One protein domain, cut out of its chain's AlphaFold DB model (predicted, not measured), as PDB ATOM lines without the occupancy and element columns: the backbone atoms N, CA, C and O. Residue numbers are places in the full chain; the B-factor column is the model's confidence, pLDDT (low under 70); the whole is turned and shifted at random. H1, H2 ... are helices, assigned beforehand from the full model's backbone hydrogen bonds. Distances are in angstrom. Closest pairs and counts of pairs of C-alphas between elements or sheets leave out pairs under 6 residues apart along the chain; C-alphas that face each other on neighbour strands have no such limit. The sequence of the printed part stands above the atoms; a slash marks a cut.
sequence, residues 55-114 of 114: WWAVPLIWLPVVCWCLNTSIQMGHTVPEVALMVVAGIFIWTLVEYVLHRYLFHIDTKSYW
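Overview. This is residues 55 to 114 of the 114 residues of an uncharacterized protein of Aegilops tauschii subsp. strangulata (UniProt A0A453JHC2). A long helix, H2, and a shorter one, H1, form an open V, a helical hairpin whose arms meet at the tight link and spread apart; beyond H2, residues 107 to 114 make a tail that lengthens its arm. The 60 printed residues hold two named helices, H1 then H2, and no named strand: all helix. The whole is extended, with a radius of gyration of the C-alphas of 16.9 A and spans of 53 by 24 by 16 A.

Along the chain. H2, residues 80 to 106, runs 36.1 A from C-alpha 80 at (263.490, 341.960, 308.661) to C-alpha 106 at (272.197, 306.921, 308.075). H1, residues 57 to 75, is 27.7 A long and begins at C-alpha 57, (271.913, 320.424, 324.882).

Arrangement. H2 touches H1 with residues 80 to 83 alone, and H1 touches H2 with residues 70 to 74 alone; the closest C-alphas, of Ile 74 and Val 80, are 7.0 A apart. The helices run opposite ways at a tilt of 38 degrees, only just steep. O i to N i+4 pairs are within hydrogen-bond range in 22 of 23 cases in H2 and 13 of 15 in H1.

Size, cuts and confidence. The farthest C-alphas, of Gly 77 and Trp 114, are 53.8 A apart. Residues 55 to 65 and 88 to 114 stand free. The printed part has no cut; pLDDT is under 70 at residues 113 to 114.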
ATOM      1  N   TRP A  55     268.657 316.056 325.932       96.56
ATOM      2  CA  TRP A  55     267.767 316.701 324.954       96.56
ATOM      3  C   TRP A  55     267.902 318.233 324.911       96.56
ATOM      4  O   TRP A  55     267.834 318.827 323.841       96.56
ATOM      5  N   TRP A  56     268.142 318.875 326.060       97.50
ATOM      6  CA  TRP A  56     268.277 320.329 326.169       97.50
ATOM      7  C   TRP A  56     269.615 320.860 325.639       97.50
ATOM      8  O   TRP A  56     269.743 322.066 325.440       97.50
ATOM      9  N   ALA A  57     270.608 319.998 325.385       97.00
ATOM     10  CA  ALA A  57     271.913 320.424 324.882       97.00
ATOM     11  C   ALA A  57     271.800 321.047 323.483       97.00
ATOM     12  O   ALA A  57     272.406 322.083 323.221       97.00
ATOM     13  N   VAL A  58     270.973 320.461 322.610       97.25
ATOM     14  CA  VAL A  58     270.745 320.954 321.243       97.25
ATOM     15  C   VAL A  58     270.196 322.391 321.242       97.25
ATOM     16  O   VAL A  58     270.868 323.264 320.692       97.25
ATOM     17  N   PRO A  59     269.045 322.707 321.871       97.62
ATOM     18  CA  PRO A  59     268.546 324.079 321.880       97.62
ATOM     19  C   PRO A  59     269.475 325.040 322.632       97.62
ATOM     20  O   PRO A  59     269.670 326.159 322.169       97.62
ATOM     21  N   LEU A  60     270.086 324.620 323.747       98.25
ATOM     22  CA  LEU A  60     270.979 325.480 324.530       98.25
ATOM     23  C   LEU A  60     272.204 325.941 323.730       98.25
ATOM     24  O   LEU A  60     272.613 327.090 323.866       98.25
ATOM     25  N   ILE A  61     272.791 325.060 322.918       97.69
ATOM     26  CA  ILE A  61     273.993 325.369 322.132       97.69
ATOM     27  C   ILE A  61     273.624 326.108 320.844       97.69
ATOM     28  O   ILE A  61     274.245 327.117 320.513       97.69
ATOM     29  N   TRP A  62     272.614 325.633 320.112       98.19
ATOM     30  CA  TRP A  62     272.363 326.105 318.750       98.19
ATOM     31  C   TRP A  62     271.428 327.312 318.668       98.19
ATOM     32  O   TRP A  62     271.593 328.122 317.758       98.19
ATOM     33  N   LEU A  63     270.493 327.506 319.609       97.88
ATOM     34  CA  LEU A  63     269.630 328.696 319.578       97.88
ATOM     35  C   LEU A  63     270.421 330.004 319.743       97.88
ATOM     36  O   LEU A  63     270.169 330.916 318.959       97.88
ATOM     37  N   PRO A  64     271.412 330.125 320.653       98.50
ATOM     38  CA  PRO A  64     272.254 331.318 320.717       98.50
ATOM     39  C   PRO A  64     273.010 331.593 319.415       98.50
ATOM     40  O   PRO A  64     273.096 332.747 319.000       98.50
ATOM     41  N   VAL A  65     273.508 330.547 318.745       98.31
ATOM     42  CA  VAL A  65     274.181 330.674 317.441       98.31
ATOM     43  C   VAL A  65     273.209 331.209 316.390       98.31
ATOM     44  O   VAL A  65     273.536 332.162 315.689       98.31
ATOM     45  N   VAL A  66     271.991 330.663 316.323       97.88
ATOM     46  CA  VAL A  66     270.942 331.155 315.417       97.88
ATOM     47  C   VAL A  66     270.606 332.618 315.719       97.88
ATOM     48  O   VAL A  66     270.632 333.442 314.809       97.88
ATOM     49  N   CYS A  67     270.359 332.976 316.983       97.88
ATOM     50  CA  CYS A  67     270.079 334.356 317.386       97.88
ATOM     51  C   CYS A  67     271.218 335.312 317.008       97.88
ATOM     52  O   CYS A  67     270.962 336.411 316.515       97.88
ATOM     53  N   TRP A  68     272.469 334.891 317.200       98.25
ATOM     54  CA  TRP A  68     273.640 335.679 316.832       98.25
ATOM     55  C   TRP A  68     273.750 335.887 315.316       98.25
ATOM     56  O   TRP A  68     273.972 337.018 314.879       98.25
ATOM     57  N   CYS A  69     273.524 334.846 314.509       97.69
ATOM     58  CA  CYS A  69     273.508 334.949 313.047       97.69
ATOM     59  C   CYS A  69     272.388 335.875 312.546       97.69
ATOM     60  O   CYS A  69     272.628 336.719 311.682       97.69
ATOM     61  N   LEU A  70     271.182 335.767 313.118       97.44
ATOM     62  CA  LEU A  70     270.048 336.631 312.769       97.44
ATOM     63  C   LEU A  70     270.329 338.097 313.115       97.44
ATOM     64  O   LEU A  70     270.126 338.978 312.282       97.44
ATOM     65  N   ASN A  71     270.847 338.359 314.317       97.69
ATOM     66  CA  ASN A  71     271.219 339.708 314.734       97.69
ATOM     67  C   ASN A  71     272.335 340.286 313.848       97.69
ATOM     68  O   ASN A  71     272.244 341.433 313.417       97.69
ATOM     69  N   THR A  72     273.352 339.483 313.527       98.00
ATOM     70  CA  THR A  72     274.436 339.884 312.621       98.00
ATOM     71  C   THR A  72     273.894 340.255 311.238       98.00
ATOM     72  O   THR A  72     274.268 341.290 310.699       98.00
ATOM     73  N   SER A  73     272.956 339.479 310.688       97.50
ATOM     74  CA  SER A  73     272.339 339.771 309.387       97.50
ATOM     75  C   SER A  73     271.623 341.130 309.365       97.50
ATOM     76  O   SER A  73     271.809 341.914 308.433       97.50
ATOM     77  N   ILE A  74     270.882 341.460 310.427       97.06
ATOM     78  CA  ILE A  74     270.215 342.766 310.562       97.06
ATOM     79  C   ILE A  74     271.249 343.895 310.688       97.06
ATOM     80  O   ILE A  74     271.118 344.932 310.041       97.06
ATOM     81  N   GLN A  75     272.309 343.696 311.481       97.31
ATOM     82  CA  GLN A  75     273.391 344.678 311.629       97.31
ATOM     83  C   GLN A  75     274.153 344.929 310.320       97.31
ATOM     84  O   GLN A  75     274.673 346.024 310.117       97.31
ATOM     85  N   MET A  76     274.184 343.949 309.416       97.06
ATOM     86  CA  MET A  76     274.753 344.080 308.072       97.06
ATOM     87  C   MET A  76     273.834 344.816 307.079       97.06
ATOM     88  O   MET A  76     274.214 344.996 305.925       97.06
ATOM     89  N   GLY A  77     272.656 345.276 307.514       96.56
ATOM     90  CA  GLY A  77     271.750 346.106 306.718       96.56
ATOM     91  C   GLY A  77     270.612 345.352 306.027       96.56
ATOM     92  O   GLY A  77     269.857 345.979 305.285       96.56
ATOM     93  N   HIS A  78     270.452 344.046 306.267       97.31
ATOM     94  CA  HIS A  78     269.299 343.301 305.755       97.31
ATOM     95  C   HIS A  78     268.014 343.694 306.484       97.31
ATOM     96  O   HIS A  78     267.976 343.843 307.710       97.31
ATOM     97  N   THR A  79     266.930 343.825 305.726       97.25
ATOM     98  CA  THR A  79     265.613 344.118 306.290       97.25
ATOM     99  C   THR A  79     265.019 342.875 306.954       97.25
ATOM    100  O   THR A  79     265.289 341.739 306.565       97.25
ATOM    101  N   VAL A  80     264.153 343.071 307.953       96.06
ATOM    102  CA  VAL A  80     263.490 341.960 308.661       96.06
ATOM    103  C   VAL A  80     262.751 340.996 307.711       96.06
ATOM    104  O   VAL A  80     262.890 339.787 307.903       96.06
ATOM    105  N   PRO A  81     262.017 341.453 306.672       97.56
ATOM    106  CA  PRO A  81     261.380 340.547 305.716       97.56
ATOM    107  C   PRO A  81     262.369 339.698 304.908       97.56
ATOM    108  O   PRO A  81     262.102 338.520 304.685       97.56
ATOM    109  N   GLU A  82     263.511 340.257 304.495       97.19
ATOM    110  CA  GLU A  82     264.552 339.505 303.778       97.19
ATOM    111  C   GLU A  82     265.145 338.411 304.665       97.19
ATOM    112  O   GLU A  82     265.248 337.258 304.245       97.19
ATOM    113  N   VAL A  83     265.466 338.746 305.919       97.69
ATOM    114  CA  VAL A  83     265.972 337.773 306.897       97.69
ATOM    115  C   VAL A  83     264.933 336.680 307.155       97.69
ATOM    116  O   VAL A  83     265.271 335.497 307.137       97.69
ATOM    117  N   ALA A  84     263.661 337.044 307.336       97.00
ATOM    118  CA  ALA A  84     262.581 336.079 307.535       97.00
ATOM    119  C   ALA A  84     262.420 335.137 306.330       97.00
ATOM    120  O   ALA A  84     262.286 333.925 306.510       97.00
ATOM    121  N   LEU A  85     262.492 335.670 305.106       97.94
ATOM    122  CA  LEU A  85     262.448 334.871 303.883       97.94
ATOM    123  C   LEU A  85     263.624 333.888 303.813       97.94
ATOM    124  O   LEU A  85     263.419 332.717 303.491       97.94
ATOM    125  N   MET A  86     264.836 334.335 304.156       97.12
ATOM    126  CA  MET A  86     266.019 333.467 304.202       97.12
ATOM    127  C   MET A  86     265.891 332.363 305.256       97.12
ATOM    128  O   MET A  86     266.272 331.225 304.988       97.12
ATOM    129  N   VAL A  87     265.309 332.650 306.425       97.56
ATOM    130  CA  VAL A  87     265.036 331.630 307.453       97.56
ATOM    131  C   VAL A  87     264.055 330.580 306.938       97.56
ATOM    132  O   VAL A  87     264.317 329.386 307.071       97.56
ATOM    133  N   VAL A  88     262.952 330.999 306.311       98.25
ATOM    134  CA  VAL A  88     261.961 330.070 305.740       98.25
ATOM    135  C   VAL A  88     262.585 329.209 304.640       98.25
ATOM    136  O   VAL A  88     262.397 327.992 304.633       98.25
ATOM    137  N   ALA A  89     263.376 329.811 303.748       98.25
ATOM    138  CA  ALA A  89     264.121 329.072 302.731       98.25
ATOM    139  C   ALA A  89     265.107 328.073 303.361       98.25
ATOM    140  O   ALA A  89     265.180 326.924 302.930       98.25
ATOM    141  N   GLY A  90     265.811 328.479 304.421       98.06
ATOM    142  CA  GLY A  90     266.710 327.618 305.186       98.06
ATOM    143  C   GLY A  90     266.001 326.420 305.817       98.06
ATOM    144  O   GLY A  90     266.507 325.305 305.724       98.06
ATOM    145  N   ILE A  91     264.806 326.613 306.387       98.12
ATOM    146  CA  ILE A  91     263.974 325.519 306.918       98.12
ATOM    147  C   ILE A  91     263.599 324.541 305.800       98.12
ATOM    148  O   ILE A  91     263.695 323.330 305.980       98.12
ATOM    149  N   PHE A  92     263.219 325.044 304.624       98.31
ATOM    150  CA  PHE A  92     262.887 324.182 303.491       98.31
ATOM    151  C   PHE A  92     264.104 323.373 303.016       98.31
ATOM    152  O   PHE A  92     264.015 322.156 302.851       98.31
ATOM    153  N   ILE A  93     265.264 324.020 302.879       98.44
ATOM    154  CA  ILE A  93     266.527 323.347 302.548       98.44
ATOM    155  C   ILE A  93     266.877 322.302 303.613       98.44
ATOM    156  O   ILE A  93     267.285 321.195 303.262       98.44
ATOM    157  N   TRP A  94     266.673 322.609 304.897       98.50
ATOM    158  CA  TRP A  94     266.907 321.663 305.984       98.50
ATOM    159  C   TRP A  94     266.086 320.383 305.812       98.50
ATOM    160  O   TRP A  94     266.654 319.305 305.939       98.50
ATOM    161  N   THR A  95     264.805 320.465 305.431       98.12
ATOM    162  CA  THR A  95     263.995 319.251 305.199       98.12
ATOM    163  C   THR A  95     264.561 318.357 304.090       98.12
ATOM    164  O   THR A  95     264.517 317.131 304.192       98.12
ATOM    165  N   LEU A  96     265.157 318.951 303.049       98.25
ATOM    166  CA  LEU A  96     265.828 318.201 301.990       98.25
ATOM    167  C   LEU A  96     267.133 317.568 302.492       98.25
ATOM    168  O   LEU A  96     267.397 316.400 302.208       98.25
ATOM    169  N   VAL A  97     267.938 318.326 303.243       98.50
ATOM    170  CA  VAL A  97     269.184 317.832 303.849       98.50
ATOM    171  C   VAL A  97     268.894 316.680 304.810       98.50
ATOM    172  O   VAL A  97     269.547 315.644 304.724       98.50
ATOM    173  N   GLU A  98     267.887 316.825 305.669       98.44
ATOM    174  CA  GLU A  98     267.417 315.788 306.586       98.44
ATOM    175  C   GLU A  98     267.061 314.511 305.825       98.44
ATOM    176  O   GLU A  98     267.561 313.436 306.156       98.44
ATOM    177  N   TYR A  99     266.267 314.628 304.758       98.19
ATOM    178  CA  TYR A  99     265.883 313.482 303.942       98.19
ATOM    179  C   TYR A  99     267.091 312.787 303.301       98.19
ATOM    180  O   TYR A  99     267.189 311.558 303.344       98.19
ATOM    181  N   VAL A 100     268.022 313.551 302.723       98.50
ATOM    182  CA  VAL A 100     269.212 312.987 302.070       98.50
ATOM    183  C   VAL A 100     270.112 312.286 303.087       98.50
ATOM    184  O   VAL A 100     270.508 311.143 302.856       98.50
ATOM    185  N   LEU A 101     270.407 312.932 304.219       98.31
ATOM    186  CA  LEU A 101     271.239 312.347 305.271       98.31
ATOM    187  C   LEU A 101     270.588 311.092 305.851       98.31
ATOM    188  O   LEU A 101     271.240 310.056 305.951       98.31
ATOM    189  N   HIS A 102     269.298 311.151 306.169       97.31
ATOM    190  CA  HIS A 102     268.601 310.017 306.751       97.31
ATOM    191  C   HIS A 102     268.564 308.835 305.776       97.31
ATOM    192  O   HIS A 102     268.952 307.729 306.141       97.31
ATOM    193  N   ARG A 103     268.168 309.061 304.518       96.12
ATOM    194  CA  ARG A 103     267.993 307.978 303.543       96.12
ATOM    195  C   ARG A 103     269.307 307.383 303.043       96.12
ATOM    196  O   ARG A 103     269.367 306.174 302.859       96.12
ATOM    197  N   TYR A 104     270.311 308.208 302.754       95.69
ATOM    198  CA  TYR A 104     271.507 307.751 302.036       95.69
ATOM    199  C   TYR A 104     272.739 307.594 302.925       95.69
ATOM    200  O   TYR A 104     273.595 306.777 302.601       95.69
ATOM    201  N   LEU A 105     272.844 308.353 304.021       95.19
ATOM    202  CA  LEU A 105     273.980 308.251 304.939       95.19
ATOM    203  C   LEU A 105     273.651 307.376 306.153       95.19
ATOM    204  O   LEU A 105     274.408 306.465 306.465       95.19
ATOM    205  N   PHE A 106     272.535 307.637 306.839       95.44
ATOM    206  CA  PHE A 106     272.197 306.921 308.075       95.44
ATOM    207  C   PHE A 106     271.675 305.500 307.820       95.44
ATOM    208  O   PHE A 106     271.921 304.624 308.640       95.44
ATOM    209  N   HIS A 107     271.025 305.260 306.676       92.62
ATOM    210  CA  HIS A 107     270.555 303.934 306.236       92.62
ATOM    211  C   HIS A 107     271.452 303.306 305.159       92.62
ATOM    212  O   HIS A 107     270.969 302.651 304.236       92.62
ATOM    213  N   ILE A 108     272.766 303.531 305.238       91.75
ATOM    214  CA  ILE A 108     273.723 302.874 304.341       91.75
ATOM    215  C   ILE A 108     273.743 301.353 304.583       91.75
ATOM    216  O   ILE A 108     273.656 300.894 305.721       91.75
ATOM    217  N   ASP A 109     273.856 300.562 303.512       89.12
ATOM    218  CA  ASP A 109     273.980 299.105 303.615       89.12
ATOM    219  C   ASP A 109     275.444 298.695 303.807       89.12
ATOM    220  O   ASP A 109     276.261 298.767 302.879       89.12
ATOM    221  N   THR A 110     275.777 298.248 305.018       86.12
ATOM    222  CA  THR A 110     277.145 297.857 305.356       86.12
ATOM    223  C   THR A 110     277.510 296.451 304.888       86.12
ATOM    224  O   THR A 110     278.692 296.119 304.940       86.12
ATOM    225  N   LYS A 111     276.567 295.624 304.405       80.69
ATOM    226  CA  LYS A 111     276.885 294.270 303.892       80.69
ATOM    227  C   LYS A 111     277.808 294.299 302.672       80.69
ATOM    228  O   LYS A 111     278.413 293.296 302.348       80.69
ATOM    229  N   SER A 112     277.900 295.440 301.989       71.50
ATOM    230  CA  SER A 112     278.802 295.643 300.850       71.50
ATOM    231  C   SER A 112     280.249 295.980 301.233       71.50
ATOM    232  O   SER A 112     281.121 295.966 300.365       71.50
ATOM    233  N   TYR A 113     280.496 296.350 302.496       66.19
ATOM    234  CA  TYR A 113     281.807 296.786 302.991       66.19
ATOM    235  C   TYR A 113     282.607 295.649 303.643       66.19
ATOM    236  O   TYR A 113     283.838 295.680 303.611       66.19
ATOM    237  N   TRP A 114     281.901 294.685 304.233       57.88
ATOM    238  CA  TRP A 114     282.446 293.455 304.809       57.88
ATOM    239  C   TRP A 114     282.502 292.355 303.749       57.88
ATOM    240  O   TRP A 114     283.496 291.596 303.764       57.88
TER     241      TRP A 114